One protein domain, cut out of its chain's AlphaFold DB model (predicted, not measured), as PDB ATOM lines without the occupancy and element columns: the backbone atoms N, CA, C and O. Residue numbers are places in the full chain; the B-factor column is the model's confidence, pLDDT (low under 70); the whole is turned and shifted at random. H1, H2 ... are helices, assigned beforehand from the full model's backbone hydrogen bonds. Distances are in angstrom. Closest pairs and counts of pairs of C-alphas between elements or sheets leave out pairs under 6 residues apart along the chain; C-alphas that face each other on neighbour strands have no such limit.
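Overview. This is residues 185 to 334 of the 334 residues of an uncharacterized protein of Coprinellus micaceus (UniProt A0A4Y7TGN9). The model is an elongated body of helices built on one long helix, H4, with H8 and H6 running lengthwise beside it and alternating in direction with it along the chain. H5 lies across one end of H6, H3 sits by the first residues of H4 at the other end of the body, the short helices H1 and H7 pack on H4, and H2 packs on H1 and H6. The printed part has 150 residues with eight named helices, H1 to H8 in chain order, and no named strand; the class is all helix. It is compact, with a radius of gyration of the C-alphas of 15.5 A, and spans 47 by 30 by 28 A.

Along the chain. H4, the longest helix, covers residues 239 to 261, from C-alpha 239 at (224.827, 192.048, 203.149) to C-alpha 261 at (229.204, 222.572, 191.259), a length of 33.0 A. H6, residues 286 to 304, measures 26.9 A from first to last C-alpha, and H8, residues 319 to 331, measures 18.0 A and ends at C-alpha 331 at (227.758, 231.902, 200.650). H2 holds residues 212 to 222 over 15.1 A. The shorter helices are H1, residues 185 to 192, beginning at C-alpha 185 at (211.549, 201.181, 199.529), H3, residues 227 to 235, H5, residues 264 to 272, and H7, residues 308 to 315. In each of H1 to H8, every O i to N i+4 pair is within hydrogen-bond range.

Arrangement. H4 is the hub and touches five other helices. H4, H6 and H8 form a bundle, helices side by side, and it is up and down, each running against the one before it in the chain. H4 and H8 touch at a shallow tilt of 20 degrees, the same way, with the closest C-alphas, those of Ala 260 and Ala 326, 4.0 A apart. H6 touches H8 with its residues 287 to 294 alone, opposite ways at a shallow tilt of 21 degrees; the closest C-alphas are those of Val 287 and Trp 330, 6.9 A apart. H4 and H6 only just touch, with 3 pairs of C-alphas within 8 A, the closest being Ile 259 and Val 290 at 7.0 A. H1 touches H4 at a steep tilt of 45 degrees, with the C-alphas of Ile 192 and Ala 251 closest at 5.3 A. H3 touches H4 at residues 241 to 245 of H4 alone, the C-alphas of Leu 234 and Ser 241 being closest at 5.5 A. H7 touches H4 at residues 245 to 249 of H4 alone, the closest C-alphas, those of Ile 249 and Phe 314, being 6.6 A apart. H2 touches H6, with the C-alphas of Ala 218 and Val 300 closest at 5.4 A, and also touches H1, the C-alphas of Ser 187 and Phe 217 being closest at 5.7 A. H5 stands about perpendicular to H6, at 87 degrees, and touches it at residues 286 to 290 of H6 alone, the closest C-alphas being Asp 268 and Gly 286 at 4.2 A. H2 and H4 are apart.

Size, cuts and confidence. The two C-alphas farthest apart, those of Gly 238 and Gly 281, are 50.0 A from each other. The printed part has no cut and ends at residue 334, the chain's last. The links H1 to H2 and H5 to H6 are long; in the first, residues 194 to 195 pair antiparallel with residues 200 to 201. The mean pLDDT of the printed part is 89.4, and residues 207 to 208 and 275 to 283 are under 70.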
ATOM      1  N   GLU A 185     210.617 201.775 200.493       95.31
ATOM      2  CA  GLU A 185     211.549 201.181 199.529       95.31
ATOM      3  C   GLU A 185     211.764 202.079 198.310       95.31
ATOM      4  O   GLU A 185     212.905 202.340 197.921       95.31
ATOM      5  N   TYR A 186     210.676 202.584 197.724       96.75
ATOM      6  CA  TYR A 186     210.739 203.464 196.567       96.75
ATOM      7  C   TYR A 186     211.444 204.783 196.894       96.75
ATOM      8  O   TYR A 186     212.283 205.233 196.119       96.75
ATOM      9  N   SER A 187     211.160 205.396 198.047       97.44
ATOM     10  CA  SER A 187     211.792 206.659 198.442       97.44
ATOM     11  C   SER A 187     213.309 206.530 198.599       97.44
ATOM     12  O   SER A 187     214.048 207.410 198.158       97.44
ATOM     13  N   ILE A 188     213.786 205.405 199.148       96.50
ATOM     14  CA  ILE A 188     215.217 205.105 199.257       96.50
ATOM     15  C   ILE A 188     215.801 204.858 197.864       96.50
ATOM     16  O   ILE A 188     216.854 205.408 197.547       96.50
ATOM     17  N   ALA A 189     215.116 204.080 197.018       95.25
ATOM     18  CA  ALA A 189     215.547 203.821 195.646       95.25
ATOM     19  C   ALA A 189     215.676 205.122 194.831       95.25
ATOM     20  O   ALA A 189     216.690 205.340 194.175       95.25
ATOM     21  N   ALA A 190     214.697 206.021 194.936       96.00
ATOM     22  CA  ALA A 190     214.735 207.339 194.312       96.00
ATOM     23  C   ALA A 190     215.859 208.216 194.888       96.00
ATOM     24  O   ALA A 190     216.527 208.932 194.143       96.00
ATOM     25  N   TRP A 191     216.112 208.144 196.200       96.75
ATOM     26  CA  TRP A 191     217.222 208.861 196.827       96.75
ATOM     27  C   TRP A 191     218.581 208.398 196.291       96.75
ATOM     28  O   TRP A 191     219.442 209.234 196.029       96.75
ATOM     29  N   ILE A 192     218.796 207.101 196.084       95.56
ATOM     30  CA  ILE A 192     220.080 206.581 195.579       95.56
ATOM     31  C   ILE A 192     220.187 206.567 194.047       95.56
ATOM     32  O   ILE A 192     221.242 206.217 193.523       95.56
ATOM     33  N   ALA A 193     219.122 206.929 193.328       92.88
ATOM     34  CA  ALA A 193     219.109 206.935 191.871       92.88
ATOM     35  C   ALA A 193     220.120 207.943 191.298       92.88
ATOM     36  O   ALA A 193     220.215 209.091 191.745       92.88
ATOM     37  N   VAL A 194     220.847 207.505 190.269       90.12
ATOM     38  CA  VAL A 194     221.885 208.283 189.585       90.12
ATOM     39  C   VAL A 194     221.406 208.636 188.183       90.12
ATOM     40  O   VAL A 194     220.868 207.794 187.465       90.12
ATOM     41  N   ASN A 195     221.611 209.888 187.791       88.69
ATOM     42  CA  ASN A 195     221.409 210.356 186.435       88.69
ATOM     43  C   ASN A 195     222.540 209.813 185.544       88.69
ATOM     44  O   ASN A 195     223.700 210.183 185.746       88.69
ATOM     45  N   PRO A 196     222.232 208.974 184.540       84.25
ATOM     46  CA  PRO A 196     223.253 208.346 183.704       84.25
ATOM     47  C   PRO A 196     224.002 209.342 182.805       84.25
ATOM     48  O   PRO A 196     225.071 209.012 182.305       84.25
ATOM     49  N   LEU A 197     223.472 210.554 182.594       84.06
ATOM     50  CA  LEU A 197     224.107 211.576 181.756       84.06
ATOM     51  C   LEU A 197     225.164 212.385 182.507       84.06
ATOM     52  O   LEU A 197     226.145 212.817 181.912       84.06
ATOM     53  N   THR A 198     224.944 212.632 183.799       85.62
ATOM     54  CA  THR A 198     225.852 213.438 184.631       85.62
ATOM     55  C   THR A 198     226.656 212.596 185.612       85.62
ATOM     56  O   THR A 198     227.539 213.129 186.277       85.62
ATOM     57  N   CYS A 199     226.339 211.303 185.740       85.75
ATOM     58  CA  CYS A 199     226.864 210.408 186.773       85.75
ATOM     59  C   CYS A 199     226.665 210.944 188.209       85.75
ATOM     60  O   CYS A 199     227.370 210.535 189.128       85.75
ATOM     61  N   GLY A 200     225.703 211.852 188.402       88.81
ATOM     62  CA  GLY A 200     225.352 212.468 189.682       88.81
ATOM     63  C   GLY A 200     223.882 212.239 190.048       88.81
ATOM     64  O   GLY A 200     223.147 211.606 189.292       88.81
ATOM     65  N   PRO A 201     223.407 212.730 191.198       93.31
ATOM     66  CA  PRO A 201     222.013 212.624 191.600       93.31
ATOM     67  C   PRO A 201     221.095 213.394 190.650       93.31
ATOM     68  O   PRO A 201     221.463 214.423 190.079       93.31
ATOM     69  N   TYR A 202     219.847 212.939 190.551       91.75
ATOM     70  CA  TYR A 202     218.779 213.759 189.990       91.75
ATOM     71  C   TYR A 202     218.537 214.976 190.891       91.75
ATOM     72  O   TYR A 202     218.301 214.843 192.096       91.75
ATOM     73  N   LEU A 203     218.609 216.168 190.294       90.81
ATOM     74  CA  LEU A 203     218.396 217.443 190.966       90.81
ATOM     75  C   LEU A 203     217.575 218.368 190.065       90.81
ATOM     76  O   LEU A 203     217.969 218.699 188.948       90.81
ATOM     77  N   SER A 204     216.430 218.802 190.574       88.31
ATOM     78  CA  SER A 204     215.558 219.786 189.933       88.31
ATOM     79  C   SER A 204     214.705 220.448 191.001       88.31
ATOM     80  O   SER A 204     214.244 219.741 191.891       88.31
ATOM     81  N   PHE A 205     214.431 221.744 190.906       84.38
ATOM     82  CA  PHE A 205     213.531 222.419 191.845       84.38
ATOM     83  C   PHE A 205     212.065 222.292 191.417       84.38
ATOM     84  O   PHE A 205     211.760 222.250 190.224       84.38
ATOM     85  N   ASP A 206     211.157 222.237 192.393       75.75
ATOM     86  CA  ASP A 206     209.707 222.263 192.164       75.75
ATOM     87  C   ASP A 206     209.033 223.461 192.868       75.75
ATOM     88  O   ASP A 206     209.718 224.393 193.269       75.75
ATOM     89  N   ARG A 207     207.696 223.470 193.005       66.06
ATOM     90  CA  ARG A 207     206.861 224.546 193.583       66.06
ATOM     91  C   ARG A 207     207.323 225.033 194.952       66.06
ATOM     92  O   ARG A 207     207.182 226.212 195.235       66.06
ATOM     93  N   ASN A 208     207.897 224.145 195.757       67.31
ATOM     94  CA  ASN A 208     208.445 224.481 197.074       67.31
ATOM     95  C   ASN A 208     209.952 224.769 197.020       67.31
ATOM     96  O   ASN A 208     210.617 224.764 198.047       67.31
ATOM     97  N   HIS A 209     210.499 224.948 195.816       73.19
ATOM     98  CA  HIS A 209     211.901 225.241 195.520       73.19
ATOM     99  C   HIS A 209     212.908 224.224 196.078       73.19
ATOM    100  O   HIS A 209     214.105 224.481 196.132       73.19
ATOM    101  N   ILE A 210     212.425 223.033 196.431       83.44
ATOM    102  CA  ILE A 210     213.210 221.879 196.862       83.44
ATOM    103  C   ILE A 210     212.988 220.761 195.844       83.44
ATOM    104  O   ILE A 210     211.939 220.680 195.195       83.44
ATOM    105  N   CYS A 211     213.992 219.905 195.678       91.62
ATOM    106  CA  CYS A 211     213.879 218.733 194.827       91.62
ATOM    107  C   CYS A 211     212.824 217.745 195.348       91.62
ATOM    108  O   CYS A 211     212.936 217.330 196.500       91.62
ATOM    109  N   PRO A 212     211.856 217.290 194.522       93.69
ATOM    110  CA  PRO A 212     210.826 216.338 194.946       93.69
ATOM    111  C   PRO A 212     211.370 215.051 195.570       93.69
ATOM    112  O   PRO A 212     210.795 214.551 196.533       93.69
ATOM    113  N   ILE A 213     212.496 214.533 195.066       96.56
ATOM    114  CA  ILE A 213     213.167 213.356 195.642       96.56
ATOM    115  C   ILE A 213     213.604 213.660 197.078       96.56
ATOM    116  O   ILE A 213     213.375 212.866 197.989       96.56
ATOM    117  N   MET A 214     214.196 214.839 197.286       96.19
ATOM    118  CA  MET A 214     214.664 215.267 198.598       96.19
ATOM    119  C   MET A 214     213.511 215.560 199.547       96.19
ATOM    120  O   MET A 214     213.535 215.094 200.681       96.19
ATOM    121  N   SER A 215     212.484 216.271 199.080       95.50
ATOM    122  CA  SER A 215     211.283 216.565 199.859       95.50
ATOM    123  C   SER A 215     210.559 215.294 200.292       95.50
ATOM    124  O   SER A 215     210.165 215.195 201.452       95.50
ATOM    125  N   LEU A 216     210.406 214.308 199.400       97.12
ATOM    126  CA  LEU A 216     209.761 213.041 199.743       97.12
ATOM    127  C   LEU A 216     210.566 212.287 200.803       97.12
ATOM    128  O   LEU A 216     210.011 211.900 201.829       97.12
ATOM    129  N   PHE A 217     211.870 212.111 200.585       97.69
ATOM    130  CA  PHE A 217     212.701 211.363 201.524       97.69
ATOM    131  C   PHE A 217     212.791 212.060 202.889       97.69
ATOM    132  O   PHE A 217     212.609 211.409 203.917       97.69
ATOM    133  N   ALA A 218     212.956 213.388 202.906       97.00
ATOM    134  CA  ALA A 218     212.925 214.198 204.122       97.00
ATOM    135  C   ALA A 218     211.592 214.053 204.873       97.00
ATOM    136  O   ALA A 218     211.594 213.789 206.074       97.00
ATOM    137  N   LYS A 219     210.451 214.146 204.173       96.25
ATOM    138  CA  LYS A 219     209.117 213.977 204.772       96.25
ATOM    139  C   LYS A 219     208.971 212.623 205.472       96.25
ATOM    140  O   LYS A 219     208.377 212.560 206.545       96.25
ATOM    141  N   LEU A 220     209.538 211.559 204.899       97.50
ATOM    142  CA  LEU A 220     209.443 210.209 205.456       97.50
ATOM    143  C   LEU A 220     210.418 209.964 206.615       97.50
ATOM    144  O   LEU A 220     210.009 209.389 207.624       97.50
ATOM    145  N   ILE A 221     211.674 210.410 206.524       96.94
ATOM    146  CA  ILE A 221     212.658 210.186 207.598       96.94
ATOM    147  C   ILE A 221     212.432 211.093 208.817       96.94
ATOM    148  O   ILE A 221     212.791 210.723 209.930       96.94
ATOM    149  N   LEU A 222     211.828 212.271 208.629       95.31
ATOM    150  CA  LEU A 222     211.532 213.216 209.716       95.31
ATOM    151  C   LEU A 222     210.159 212.986 210.361       95.31
ATOM    152  O   LEU A 222     209.862 213.551 211.415       95.31
ATOM    153  N   SER A 223     209.305 212.170 209.742       94.62
ATOM    154  CA  SER A 223     207.995 211.818 210.285       94.62
ATOM    155  C   SER A 223     208.115 210.705 211.319       94.62
ATOM    156  O   SER A 223     208.657 209.638 211.039       94.62
ATOM    157  N   LYS A 224     207.501 210.901 212.490       90.50
ATOM    158  CA  LYS A 224     207.440 209.884 213.555       90.50
ATOM    159  C   LYS A 224     206.792 208.569 213.101       90.50
ATOM    160  O   LYS A 224     207.110 207.524 213.649       90.50
ATOM    161  N   ILE A 225     205.890 208.621 212.115       92.06
ATOM    162  CA  ILE A 225     205.149 207.449 211.616       92.06
ATOM    163  C   ILE A 225     206.056 206.546 210.772       92.06
ATOM    164  O   ILE A 225     205.962 205.322 210.829       92.06
ATOM    165  N   THR A 226     206.929 207.149 209.964       96.94
ATOM    166  CA  THR A 226     207.684 206.445 208.919       96.94
ATOM    167  C   THR A 226     209.177 206.349 209.201       96.94
ATOM    168  O   THR A 226     209.824 205.490 208.611       96.94
ATOM    169  N   GLN A 227     209.725 207.154 210.118       95.62
ATOM    170  CA  GLN A 227     211.153 207.152 210.451       95.62
ATOM    171  C   GLN A 227     211.651 205.750 210.809       95.62
ATOM    172  O   GLN A 227     212.626 205.289 210.221       95.62
ATOM    173  N   GLN A 228     210.949 205.043 211.702       94.69
ATOM    174  CA  GLN A 228     211.344 203.688 212.092       94.69
ATOM    175  C   GLN A 228     211.330 202.729 210.897       94.69
ATOM    176  O   GLN A 228     212.295 202.006 210.699       94.69
ATOM    177  N   LYS A 229     210.317 202.806 210.024       96.50
ATOM    178  CA  LYS A 229     210.241 201.967 208.817       96.50
ATOM    179  C   LYS A 229     211.411 202.217 207.863       96.50
ATOM    180  O   LYS A 229     211.931 201.274 207.273       96.50
ATOM    181  N   VAL A 230     211.847 203.474 207.710       96.69
ATOM    182  CA  VAL A 230     213.043 203.801 206.915       96.69
ATOM    183  C   VAL A 230     214.277 203.128 207.517       96.69
ATOM    184  O   VAL A 230     215.047 202.505 206.787       96.69
ATOM    185  N   ILE A 231     214.450 203.207 208.838       95.31
ATOM    186  CA  ILE A 231     215.559 202.537 209.530       95.31
ATOM    187  C   ILE A 231     215.473 201.018 209.366       95.31
ATOM    188  O   ILE A 231     216.474 200.402 209.009       95.31
ATOM    189  N   ASP A 232     214.295 200.422 209.531       94.81
ATOM    190  CA  ASP A 232     214.093 198.977 209.406       94.81
ATOM    191  C   ASP A 232     214.495 198.472 208.013       94.81
ATOM    192  O   ASP A 232     215.206 197.473 207.896       94.81
ATOM    193  N   VAL A 233     214.143 199.199 206.945       94.94
ATOM    194  CA  VAL A 233     214.570 198.856 205.576       94.94
ATOM    195  C   VAL A 233     216.092 198.976 205.414       94.94
ATOM    196  O   VAL A 233     216.726 198.112 204.802       94.94
ATOM    197  N   LEU A 234     216.712 200.013 205.982       95.19
ATOM    198  CA  LEU A 234     218.163 200.231 205.903       95.19
ATOM    199  C   LEU A 234     218.982 199.249 206.753       95.19
ATOM    200  O   LEU A 234     220.162 199.021 206.460       95.19
ATOM    201  N   TYR A 235     218.385 198.668 207.791       94.44
ATOM    202  CA  TYR A 235     219.032 197.752 208.734       94.44
ATOM    203  C   TYR A 235     218.488 196.323 208.681       94.44
ATOM    204  O   TYR A 235     218.882 195.494 209.501       94.44
ATOM    205  N   ALA A 236     217.671 195.999 207.676       92.31
ATOM    206  CA  ALA A 236     217.203 194.641 207.436       92.31
ATOM    207  C   ALA A 236     218.381 193.636 207.429       92.31
ATOM    208  O   ALA A 236     219.465 193.961 206.926       92.31
ATOM    209  N   PRO A 237     218.220 192.415 207.963       87.81
ATOM    210  CA  PRO A 237     219.312 191.447 208.029       87.81
ATOM    211  C   PRO A 237     219.928 191.137 206.651       87.81
ATOM    212  O   PRO A 237     219.219 190.871 205.682       87.81
ATOM    213  N   GLY A 238     221.265 191.139 206.567       86.06
ATOM    214  CA  GLY A 238     222.017 190.675 205.393       86.06
ATOM    215  C   GLY A 238     222.975 191.694 204.761       86.06
ATOM    216  O   GLY A 238     222.989 192.881 205.075       86.06
ATOM    217  N   SER A 239     223.803 191.227 203.822       80.94
ATOM    218  CA  SER A 239     224.827 192.048 203.149       80.94
ATOM    219  C   SER A 239     224.243 193.153 202.257       80.94
ATOM    220  O   SER A 239     224.866 194.204 202.080       80.94
ATOM    221  N   LYS A 240     223.028 192.948 201.729       88.62
ATOM    222  CA  LYS A 240     222.317 193.923 200.889       88.62
ATOM    223  C   LYS A 240     222.008 195.221 201.640       88.62
ATOM    224  O   LYS A 240     222.191 196.290 201.065       88.62
ATOM    225  N   SER A 241     221.616 195.151 202.913       89.69
ATOM    226  CA  SER A 241     221.295 196.346 203.705       89.69
ATOM    227  C   SER A 241     222.541 197.172 204.014       89.69
ATOM    228  O   SER A 241     222.524 198.391 203.873       89.69
ATOM    229  N   ARG A 242     223.676 196.522 204.316       90.69
ATOM    230  CA  ARG A 242     224.966 197.214 204.478       90.69
ATOM    231  C   ARG A 242     225.348 197.982 203.215       90.69
ATOM    232  O   ARG A 242     225.743 199.140 203.311       90.69
ATOM    233  N   LYS A 243     225.210 197.359 202.037       93.81
ATOM    234  CA  LYS A 243     225.437 198.045 200.758       93.81
ATOM    235  C   LYS A 243     224.480 199.228 200.598       93.81
ATOM    236  O   LYS A 243     224.938 200.317 200.280       93.81
ATOM    237  N   LEU A 244     223.193 199.036 200.887       94.81
ATOM    238  CA  LEU A 244     222.176 200.082 200.786       94.81
ATOM    239  C   LEU A 244     222.496 201.302 201.666       94.81
ATOM    240  O   LEU A 244     222.426 202.425 201.177       94.81
ATOM    241  N   ARG A 245     222.926 201.100 202.919       95.50
ATOM    242  CA  ARG A 245     223.370 202.198 203.802       95.50
ATOM    243  C   ARG A 245     224.530 202.984 203.198       95.50
ATOM    244  O   ARG A 245     224.501 204.211 203.191       95.50
ATOM    245  N   MET A 246     225.518 202.284 202.638       95.62
ATOM    246  CA  MET A 246     226.636 202.935 201.953       95.62
ATOM    247  C   MET A 246     226.177 203.716 200.718       95.62
ATOM    248  O   MET A 246     226.657 204.826 200.513       95.62
ATOM    249  N   GLU A 247     225.242 203.189 199.920       96.50
ATOM    250  CA  GLU A 247     224.682 203.931 198.780       96.50
ATOM    251  C   GLU A 247     223.910 205.178 199.229       96.50
ATOM    252  O   GLU A 247     224.045 206.227 198.608       96.50
ATOM    253  N   VAL A 248     223.162 205.120 200.337       97.75
ATOM    254  CA  VAL A 248     222.479 206.298 200.902       97.75
ATOM    255  C   VAL A 248     223.478 207.371 201.334       97.75
ATOM    256  O   VAL A 248     223.281 208.550 201.021       97.75
ATOM    257  N   ILE A 249     224.570 206.985 202.003       97.75
ATOM    258  CA  ILE A 249     225.643 207.917 202.377       97.75
ATOM    259  C   ILE A 249     226.277 208.519 201.116       97.75
ATOM    260  O   ILE A 249     226.347 209.741 200.995       97.75
ATOM    261  N   ARG A 250     226.664 207.697 200.131       97.56
ATOM    262  CA  ARG A 250     227.261 208.178 198.870       97.56
ATOM    263  C   ARG A 250     226.331 209.107 198.098       97.56
ATOM    264  O   ARG A 250     226.777 210.144 197.620       97.56
ATOM    265  N   ALA A 251     225.045 208.780 198.015       97.12
ATOM    266  CA  ALA A 251     224.053 209.614 197.348       97.12
ATOM    267  C   ALA A 251     223.844 210.953 198.073       97.12
ATOM    268  O   ALA A 251     223.573 211.968 197.434       97.12
ATOM    269  N   THR A 252     223.992 210.978 199.400       97.88
ATOM    270  CA  THR A 252     223.977 212.216 200.193       97.88
ATOM    271  C   THR A 252     225.205 213.083 199.893       97.88
ATOM    272  O   THR A 252     225.061 214.264 199.594       97.88
ATOM    273  N   ILE A 253     226.402 212.488 199.893       97.94
ATOM    274  CA  ILE A 253     227.669 213.161 199.559       97.94
ATOM    275  C   ILE A 253     227.617 213.737 198.139       97.94
ATOM    276  O   ILE A 253     227.909 214.909 197.922       97.94
ATOM    277  N   SER A 254     227.178 212.926 197.175       97.12
ATOM    278  CA  SER A 254     227.101 213.316 195.768       97.12
ATOM    279  C   SER A 254     226.124 214.477 195.530       97.12
ATOM    280  O   SER A 254     226.373 215.324 194.672       97.12
ATOM    281  N   ARG A 255     225.048 214.587 196.327       96.69
ATOM    282  CA  ARG A 255     224.167 215.769 196.315       96.69
ATOM    283  C   ARG A 255     224.882 217.033 196.773       96.69
ATOM    284  O   ARG A 255     224.739 218.046 196.099       96.69
ATOM    285  N   CYS A 256     225.669 216.979 197.848       96.88
ATOM    286  CA  CYS A 256     226.477 218.123 198.279       96.88
ATOM    287  C   CYS A 256     227.466 218.549 197.183       96.88
ATOM    288  O   CYS A 256     227.478 219.717 196.801       96.88
ATOM    289  N   ALA A 257     228.202 217.594 196.608       96.00
ATOM    290  CA  ALA A 257     229.153 217.856 195.525       96.00
ATOM    291  C   ALA A 257     228.473 218.476 194.288       96.00
ATOM    292  O   ALA A 257     228.954 219.454 193.719       96.00
ATOM    293  N   THR A 258     227.303 217.954 193.904       94.88
ATOM    294  CA  THR A 258     226.515 218.474 192.772       94.88
ATOM    295  C   THR A 258     226.010 219.885 193.038       94.88
ATOM    296  O   THR A 258     226.051 220.729 192.147       94.88
ATOM    297  N   ILE A 259     225.559 220.167 194.263       94.06
ATOM    298  CA  ILE A 259     225.139 221.510 194.669       94.06
ATOM    299  C   ILE A 259     226.328 222.477 194.635       94.06
ATOM    300  O   ILE A 259     226.179 223.584 194.127       94.06
ATOM    301  N   ALA A 260     227.505 222.071 195.117       93.75
ATOM    302  CA  ALA A 260     228.710 222.899 195.069       93.75
ATOM    303  C   ALA A 260     229.114 223.261 193.630       93.75
ATOM    304  O   ALA A 260     229.595 224.359 193.378       93.75
ATOM    305  N   GLN A 261     228.896 222.355 192.676       93.25
ATOM    306  CA  GLN A 261     229.204 222.572 191.259       93.25
ATOM    307  C   GLN A 261     228.079 223.275 190.487       93.25
ATOM    308  O   GLN A 261     228.279 223.697 189.345       93.25
ATOM    309  N   LEU A 262     226.885 223.395 191.074       91.12
ATOM    310  CA  LEU A 262     225.759 224.059 190.436       91.12
ATOM    311  C   LEU A 262     226.061 225.560 190.331       91.12
ATOM    312  O   LEU A 262     226.227 226.247 191.330       91.12
ATOM    313  N   GLY A 263     226.123 226.089 189.110       89.56
ATOM    314  CA  GLY A 263     226.283 227.527 188.898       89.56
ATOM    315  C   GLY A 263     225.001 228.305 189.212       89.56
ATOM    316  O   GLY A 263     223.893 227.806 188.987       89.56
ATOM    317  N   ARG A 264     225.141 229.566 189.644       89.56
ATOM    318  CA  ARG A 264     224.014 230.474 189.934       89.56
ATOM    319  C   ARG A 264     222.991 230.543 188.801       89.56
ATOM    320  O   ARG A 264     221.805 230.334 189.030       89.56
ATOM    321  N   GLU A 265     223.454 230.766 187.573       89.62
ATOM    322  CA  GLU A 265     222.579 230.868 186.400       89.62
ATOM    323  C   GLU A 265     221.779 229.577 186.160       89.62
ATOM    324  O   GLU A 265     220.605 229.623 185.792       89.62
ATOM    325  N   ALA A 266     222.393 228.412 186.388       89.50
ATOM    326  CA  ALA A 266     221.717 227.129 186.251       89.50
ATOM    327  C   ALA A 266     220.638 226.953 187.328       89.50
ATOM    328  O   ALA A 266     219.524 226.539 187.001       89.50
ATOM    329  N   ALA A 267     220.930 227.322 188.579       88.12
ATOM    330  CA  ALA A 267     219.952 227.284 189.661       88.12
ATOM    331  C   ALA A 267     218.775 228.237 189.401       88.12
ATOM    332  O   ALA A 267     217.620 227.819 189.484       88.12
ATOM    333  N   ASP A 268     219.050 229.478 188.994       87.44
ATOM    334  CA  ASP A 268     218.016 230.461 188.652       87.44
ATOM    335  C   ASP A 268     217.152 229.973 187.477       87.44
ATOM    336  O   ASP A 268     215.924 230.050 187.530       87.44
ATOM    337  N   LYS A 269     217.761 229.372 186.444       87.12
ATOM    338  CA  LYS A 269     217.028 228.741 185.330       87.12
ATOM    339  C   LYS A 269     216.152 227.576 185.787       87.12
ATOM    340  O   LYS A 269     215.064 227.396 185.243       87.12
ATOM    341  N   MET A 270     216.611 226.766 186.742       87.00
ATOM    342  CA  MET A 270     215.809 225.676 187.302       87.00
ATOM    343  C   MET A 270     214.610 226.223 188.084       87.00
ATOM    344  O   MET A 270     213.498 225.745 187.877       87.00
ATOM    345  N   VAL A 271     214.810 227.253 188.912       84.62
ATOM    346  CA  VAL A 271     213.727 227.889 189.677       84.62
ATOM    347  C   VAL A 271     212.730 228.603 188.762       84.62
ATOM    348  O   VAL A 271     211.525 228.445 188.934       84.62
ATOM    349  N   ALA A 272     213.195 229.312 187.731       80.00
ATOM    350  CA  ALA A 272     212.334 230.030 186.788       80.00
ATOM    351  C   ALA A 272     211.387 229.112 185.987       80.00
ATOM    352  O   ALA A 272     210.364 229.565 185.476       80.00
ATOM    353  N   ARG A 273     211.713 227.818 185.865       76.00
ATOM    354  CA  ARG A 273     210.858 226.816 185.201       76.00
ATOM    355  C   ARG A 273     209.710 226.325 186.077       76.00
ATOM    356  O   ARG A 273     208.809 225.656 185.569       76.00
ATOM    357  N   VAL A 274     209.735 226.630 187.370       70.94
ATOM    358  CA  VAL A 274     208.678 226.260 188.301       70.94
ATOM    359  C   VAL A 274     207.482 227.191 188.074       70.94
ATOM    360  O   VAL A 274     207.618 228.404 188.232       70.94
ATOM    361  N   PRO A 275     206.292 226.669 187.712       60.69
ATOM    362  CA  PRO A 275     205.098 227.494 187.573       60.69
ATOM    363  C   PRO A 275     204.814 228.181 188.906       60.69
ATOM    364  O   PRO A 275     204.652 227.480 189.903       60.69
ATOM    365  N   LEU A 276     204.779 229.518 188.885       47.50
ATOM    366  CA  LEU A 276     204.604 230.442 190.010       47.50
ATOM    367  C   LEU A 276     203.715 229.876 191.133       47.50
ATOM    368  O   LEU A 276     202.516 230.145 191.190       47.50
ATOM    369  N   ALA A 277     204.305 229.138 192.070       42.47
ATOM    370  CA  ALA A 277     203.772 229.055 193.411       42.47
ATOM    371  C   ALA A 277     204.318 230.303 194.095       42.47
ATOM    372  O   ALA A 277     205.500 230.387 194.412       42.47
ATOM    373  N   LYS A 278     203.483 231.333 194.222       40.22
ATOM    374  CA  LYS A 278     203.789 232.468 195.087       40.22
ATOM    375  C   LYS A 278     203.913 231.929 196.514       40.22
ATOM    376  O   LYS A 278     202.920 231.898 197.232       40.22
ATOM    377  N   VAL A 279     205.101 231.507 196.939       46.22
ATOM    378  CA  VAL A 279     205.376 231.309 198.363       46.22
ATOM    379  C   VAL A 279     205.395 232.712 198.970       46.22
ATOM    380  O   VAL A 279     206.262 233.524 198.660       46.22
ATOM    381  N   ALA A 280     204.345 233.058 199.718       48.47
ATOM    382  CA  ALA A 280     204.169 234.377 200.337       48.47
ATOM    383  C   ALA A 280     204.255 235.590 199.374       48.47
ATOM    384  O   ALA A 280     204.606 236.693 199.778       48.47
ATOM    385  N   GLY A 281     203.934 235.410 198.088       55.38
ATOM    386  CA  GLY A 281     203.939 236.505 197.109       55.38
ATOM    387  C   GLY A 281     205.308 236.884 196.532       55.38
ATOM    388  O   GLY A 281     205.346 237.749 195.658       55.38
ATOM    389  N   ARG A 282     206.404 236.227 196.943       63.41
ATOM    390  CA  ARG A 282     207.762 236.486 196.438       63.41
ATOM    391  C   ARG A 282     208.270 235.323 195.582       63.41
ATOM    392  O   ARG A 282     208.009 234.159 195.867       63.41
ATOM    393  N   LEU A 283     208.992 235.659 194.515       67.81
ATOM    394  CA  LEU A 283     209.777 234.704 193.736       67.81
ATOM    395  C   LEU A 283     211.021 234.317 194.533       67.81
ATOM    396  O   LEU A 283     211.829 235.187 194.860       67.81
ATOM    397  N   MET A 284     211.165 233.030 194.830       76.25
ATOM    398  CA  MET A 284     212.395 232.503 195.407       76.25
ATOM    399  C   MET A 284     213.509 232.519 194.353       76.25
ATOM    400  O   MET A 284     213.264 232.295 193.166       76.25
ATOM    401  N   THR A 285     214.725 232.820 194.781       84.75
ATOM    402  CA  THR A 285     215.935 232.845 193.952       84.75
ATOM    403  C   THR A 285     216.587 231.463 193.890       84.75
ATOM    404  O   THR A 285     216.332 230.602 194.735       84.75
ATOM    405  N   GLY A 286     217.474 231.238 192.915       85.56
ATOM    406  CA  GLY A 286     218.290 230.025 192.854       85.56
ATOM    407  C   GLY A 286     219.155 229.831 194.102       85.56
ATOM    408  O   GLY A 286     219.302 228.705 194.566       85.56
ATOM    409  N   VAL A 287     219.657 230.924 194.689       89.00
ATOM    410  CA  VAL A 287     220.437 230.894 195.939       89.00
ATOM    411  C   VAL A 287     219.593 230.357 197.093       89.00
ATOM    412  O   VAL A 287     220.003 229.412 197.763       89.00
ATOM    413  N   GLU A 288     218.390 230.903 197.289       87.06
ATOM    414  CA  GLU A 288     217.464 230.434 198.327       87.06
ATOM    415  C   GLU A 288     217.110 228.948 198.121       87.06
ATOM    416  O   GLU A 288     217.139 228.175 199.075       87.06
ATOM    417  N   ALA A 289     216.848 228.514 196.881       88.44
ATOM    418  CA  ALA A 289     216.539 227.111 196.560       88.44
ATOM    419  C   ALA A 289     217.676 226.153 196.917       88.44
ATOM    420  O   ALA A 289     217.452 225.064 197.458       88.44
ATOM    421  N   VAL A 290     218.909 226.577 196.661       91.56
ATOM    422  CA  VAL A 290     220.095 225.812 197.021       91.56
ATOM    423  C   VAL A 290     220.287 225.749 198.531       91.56
ATOM    424  O   VAL A 290     220.534 224.660 199.054       91.56
ATOM    425  N   VAL A 291     220.114 226.865 199.246       90.19
ATOM    426  CA  VAL A 291     220.178 226.878 200.717       90.19
ATOM    427  C   VAL A 291     219.140 225.925 201.308       90.19
ATOM    428  O   VAL A 291     219.507 225.056 202.100       90.19
ATOM    429  N   CYS A 292     217.888 225.974 200.843       89.62
ATOM    430  CA  CYS A 292     216.849 225.044 201.287       89.62
ATOM    431  C   CYS A 292     217.203 223.578 200.991       89.62
ATOM    432  O   CYS A 292     216.901 222.690 201.792       89.62
ATOM    433  N   CYS A 293     217.869 223.289 199.869       92.00
ATOM    434  CA  CYS A 293     218.346 221.938 199.581       92.00
ATOM    435  C   CYS A 293     219.446 221.491 200.553       92.00
ATOM    436  O   CYS A 293     219.375 220.371 201.055       92.00
ATOM    437  N   MET A 294     220.423 222.346 200.865       94.00
ATOM    438  CA  MET A 294     221.469 222.029 201.847       94.00
ATOM    439  C   MET A 294     220.885 221.800 203.248       94.00
ATOM    440  O   MET A 294     221.230 220.818 203.908       94.00
ATOM    441  N   GLU A 295     219.936 222.637 203.671       93.81
ATOM    442  CA  GLU A 295     219.201 222.458 204.928       93.81
ATOM    443  C   GLU A 295     218.425 221.136 204.948       93.81
ATOM    444  O   GLU A 295     218.480 220.394 205.928       93.81
ATOM    445  N   THR A 296     217.756 220.794 203.843       94.88
ATOM    446  CA  THR A 296     217.034 219.522 203.706       94.88
ATOM    447  C   THR A 296     217.987 218.328 203.801       94.88
ATOM    448  O   THR A 296     217.675 217.348 204.476       94.88
ATOM    449  N   ILE A 297     219.172 218.400 203.180       96.38
ATOM    450  CA  ILE A 297     220.204 217.355 203.290       96.38
ATOM    451  C   ILE A 297     220.636 217.184 204.747       96.38
ATOM    452  O   ILE A 297     220.671 216.060 205.246       96.38
ATOM    453  N   LEU A 298     220.915 218.283 205.449       96.38
ATOM    454  CA  LEU A 298     221.278 218.254 206.865       96.38
ATOM    455  C   LEU A 298     220.186 217.628 207.737       96.38
ATOM    456  O   LEU A 298     220.486 216.826 208.622       96.38
ATOM    457  N   GLN A 299     218.920 217.955 207.479       96.25
ATOM    458  CA  GLN A 299     217.794 217.356 208.191       96.25
ATOM    459  C   GLN A 299     217.686 215.850 207.921       96.25
ATOM    460  O   GLN A 299     217.510 215.081 208.866       96.25
ATOM    461  N   VAL A 300     217.852 215.415 206.668       96.88
ATOM    462  CA  VAL A 300     217.885 213.988 206.310       96.88
ATOM    463  C   VAL A 300     219.014 213.272 207.050       96.88
ATOM    464  O   VAL A 300     218.767 212.244 207.676       96.88
ATOM    465  N   VAL A 301     220.231 213.828 207.046       97.31
ATOM    466  CA  VAL A 301     221.373 213.250 207.772       97.31
ATOM    467  C   VAL A 301     221.075 213.156 209.261       97.31
ATOM    468  O   VAL A 301     221.266 212.098 209.847       97.31
ATOM    469  N   ARG A 302     220.517 214.203 209.875       95.88
ATOM    470  CA  ARG A 302     220.095 214.159 211.282       95.88
ATOM    471  C   ARG A 302     219.070 213.052 211.541       95.88
ATOM    472  O   ARG A 302     219.180 212.359 212.548       95.88
ATOM    473  N   GLY A 303     218.089 212.888 210.653       95.44
ATOM    474  CA  GLY A 303     217.068 211.846 210.756       95.44
ATOM    475  C   GLY A 303     217.630 210.428 210.608       95.44
ATOM    476  O   GLY A 303     217.138 209.514 211.260       95.44
ATOM    477  N   LEU A 304     218.676 210.255 209.797       95.56
ATOM    478  CA  LEU A 304     219.386 208.988 209.598       95.56
ATOM    479  C   LEU A 304     220.374 208.671 210.737       95.56
ATOM    480  O   LEU A 304     220.538 207.510 211.107       95.56
ATOM    481  N   SER A 305     221.002 209.694 211.320       95.38
ATOM    482  CA  SER A 305     222.009 209.579 212.385       95.38
ATOM    483  C   SER A 305     221.434 209.289 213.774       95.38
ATOM    484  O   SER A 305     222.176 209.305 214.753       95.38
ATOM    485  N   ILE A 306     220.136 208.984 213.885       92.44
ATOM    486  CA  ILE A 306     219.564 208.436 215.126       92.44
ATOM    487  C   ILE A 306     220.147 207.056 215.464       92.44
ATOM    488  O   ILE A 306     220.121 206.645 216.621       92.44
ATOM    489  N   VAL A 307     220.692 206.352 214.463       93.19
ATOM    490  CA  VAL A 307     221.434 205.100 214.641       93.19
ATOM    491  C   VAL A 307     222.934 205.386 214.617       93.19
ATOM    492  O   VAL A 307     223.434 205.989 213.663       93.19
ATOM    493  N   SER A 308     223.654 204.907 215.638       91.94
ATOM    494  CA  SER A 308     225.094 205.155 215.825       91.94
ATOM    495  C   SER A 308     225.926 204.796 214.590       91.94
ATOM    496  O   SER A 308     226.700 205.623 214.118       91.94
ATOM    497  N   ASP A 309     225.704 203.616 214.007       92.56
ATOM    498  CA  ASP A 309     226.428 203.146 212.819       92.56
ATOM    499  C   ASP A 309     226.286 204.088 211.612       92.56
ATOM    500  O   ASP A 309     227.234 204.285 210.851       92.56
ATOM    501  N   MET A 310     225.105 204.686 211.415       95.12
ATOM    502  CA  MET A 310     224.872 205.631 210.317       95.12
ATOM    503  C   MET A 310     225.565 206.967 210.590       95.12
ATOM    504  O   MET A 310     226.185 207.532 209.691       95.12
ATOM    505  N   SER A 311     225.494 207.441 211.837       96.12
ATOM    506  CA  SER A 311     226.194 208.646 212.291       96.12
ATOM    507  C   SER A 311     227.706 208.517 212.088       96.12
ATOM    508  O   SER A 311     228.336 209.373 211.464       96.12
ATOM    509  N   GLU A 312     228.283 207.394 212.518       96.25
ATOM    510  CA  GLU A 312     229.692 207.071 212.304       96.25
ATOM    511  C   GLU A 312     230.038 206.968 210.814       96.25
ATOM    512  O   GLU A 312     231.072 207.478 210.378       96.25
ATOM    513  N   GLY A 313     229.152 206.366 210.014       96.19
ATOM    514  CA  GLY A 313     229.286 206.308 208.562       96.19
ATOM    515  C   GLY A 313     229.423 207.693 207.925       96.19
ATOM    516  O   GLY A 313     230.311 207.893 207.096       96.19
ATOM    517  N   PHE A 314     228.606 208.665 208.338       97.31
ATOM    518  CA  PHE A 314     228.729 210.046 207.868       97.31
ATOM    519  C   PHE A 314     230.011 210.724 208.366       97.31
ATOM    520  O   PHE A 314     230.700 211.348 207.558       97.31
ATOM    521  N   LEU A 315     230.368 210.562 209.646       96.31
ATOM    522  CA  LEU A 315     231.574 211.152 210.247       96.31
ATOM    523  C   LEU A 315     232.872 210.676 209.586       96.31
ATOM    524  O   LEU A 315     233.793 211.466 209.404       96.31
ATOM    525  N   ARG A 316     232.943 209.395 209.210       96.44
ATOM    526  CA  ARG A 316     234.111 208.808 208.533       96.44
ATOM    527  C   ARG A 316     234.135 209.065 207.022       96.44
ATOM    528  O   ARG A 316     235.109 208.713 206.360       96.44
ATOM    529  N   SER A 317     233.061 209.617 206.461       97.44
ATOM    530  CA  SER A 317     232.946 209.911 205.032       97.44
ATOM    531  C   SER A 317     233.389 211.337 204.688       97.44
ATOM    532  O   SER A 317     233.690 212.142 205.565       97.44
ATOM    533  N   THR A 318     233.364 211.694 203.401       97.44
ATOM    534  CA  THR A 318     233.637 213.065 202.935       97.44
ATOM    535  C   THR A 318     232.446 214.017 203.083       97.44
ATOM    536  O   THR A 318     232.553 215.180 202.704       97.44
ATOM    537  N   PHE A 319     231.317 213.568 203.652       97.81
ATOM    538  CA  PHE A 319     230.070 214.340 203.719       97.81
ATOM    539  C   PHE A 319     230.243 215.765 204.252       97.81
ATOM    540  O   PHE A 319     229.816 216.711 203.597       97.81
ATOM    541  N   TYR A 320     230.880 215.933 205.414       96.12
ATOM    542  CA  TYR A 320     231.051 217.258 206.015       96.12
ATOM    543  C   TYR A 320     231.970 218.165 205.190       96.12
ATOM    544  O   TYR A 320     231.738 219.371 205.144       96.12
ATOM    545  N   GLY A 321     232.965 217.594 204.502       97.06
ATOM    546  CA  GLY A 321     233.825 218.328 203.573       97.06
ATOM    547  C   GLY A 321     233.046 218.842 202.361       97.06
ATOM    548  O   GLY A 321     233.065 220.040 202.087       97.06
ATOM    549  N   GLU A 322     232.286 217.965 201.701       97.44
ATOM    550  CA  GLU A 322     231.444 218.335 200.551       97.44
ATOM    551  C   GLU A 322     230.351 219.338 200.936       97.44
ATOM    552  O   GLU A 322     230.063 220.281 200.198       97.44
ATOM    553  N   LEU A 323     229.743 219.169 202.113       96.25
ATOM    554  CA  LEU A 323     228.746 220.101 202.624       96.25
ATOM    555  C   LEU A 323     229.364 221.482 202.886       96.25
ATOM    556  O   LEU A 323     228.797 222.493 202.478       96.25
ATOM    557  N   ALA A 324     230.530 221.538 203.538       95.19
ATOM    558  CA  ALA A 324     231.235 222.792 203.789       95.19
ATOM    559  C   ALA A 324     231.635 223.491 202.481       95.19
ATOM    560  O   ALA A 324     231.490 224.709 202.371       95.19
ATOM    561  N   GLN A 325     232.072 222.733 201.473       95.25
ATOM    562  CA  GLN A 325     232.384 223.259 200.146       95.25
ATOM    563  C   GLN A 325     231.144 223.821 199.437       95.25
ATOM    564  O   GLN A 325     231.206 224.917 198.872       95.25
ATOM    565  N   ALA A 326     230.009 223.116 199.498       94.38
ATOM    566  CA  ALA A 326     228.740 223.598 198.958       94.38
ATOM    567  C   ALA A 326     228.313 224.915 199.627       94.38
ATOM    568  O   ALA A 326     228.047 225.900 198.937       94.38
ATOM    569  N   TYR A 327     228.347 224.973 200.963       92.25
ATOM    570  CA  TYR A 327     228.053 226.200 201.706       92.25
ATOM    571  C   TYR A 327     229.010 227.336 201.361       92.25
ATOM    572  O   TYR A 327     228.562 228.460 201.163       92.25
ATOM    573  N   HIS A 328     230.316 227.069 201.284       92.06
ATOM    574  CA  HIS A 328     231.305 228.091 200.949       92.06
ATOM    575  C   HIS A 328     231.038 228.697 199.569       92.06
ATOM    576  O   HIS A 328     231.008 229.918 199.436       92.06
ATOM    577  N   THR A 329     230.773 227.848 198.574       92.31
ATOM    578  CA  THR A 329     230.482 228.275 197.200       92.31
ATOM    579  C   THR A 329     229.255 229.182 197.149       92.31
ATOM    580  O   THR A 329     229.298 230.262 196.567       92.31
ATOM    581  N   TRP A 330     228.171 228.782 197.813       91.75
ATOM    582  CA  TRP A 330     226.904 229.509 197.753       91.75
ATOM    583  C   TRP A 330     226.813 230.694 198.712       91.75
ATOM    584  O   TRP A 330     226.061 231.629 198.446       91.75
ATOM    585  N   ARG A 331     227.630 230.731 199.771       85.69
ATOM    586  CA  ARG A 331     227.758 231.902 200.650       85.69
ATOM    587  C   ARG A 331     228.247 233.135 199.897       85.69
ATOM    588  O   ARG A 331     227.849 234.236 200.247       85.69
ATOM    589  N   LEU A 332     229.071 232.970 198.861       81.00
ATOM    590  CA  LEU A 332     229.542 234.078 198.018       81.00
ATOM    591  C   LEU A 332     228.422 234.725 197.182       81.00
ATOM    592  O   LEU A 332     228.654 235.723 196.502       81.00
ATOM    593  N   HIS A 333     227.223 234.142 197.196       80.69
ATOM    594  CA  HIS A 333     226.049 234.622 196.475       80.69
ATOM    595  C   HIS A 333     224.921 235.122 197.392       80.69
ATOM    596  O   HIS A 333     223.904 235.571 196.858       80.69
ATOM    597  N   LEU A 334     225.091 235.025 198.720       72.62
ATOM    598  CA  LEU A 334     224.198 235.590 199.742       72.62
ATOM    599  C   LEU A 334     224.517 237.069 199.981       72.62
ATOM    600  O   LEU A 334     223.550 237.850 200.105       72.62
TER     601      LEU A 334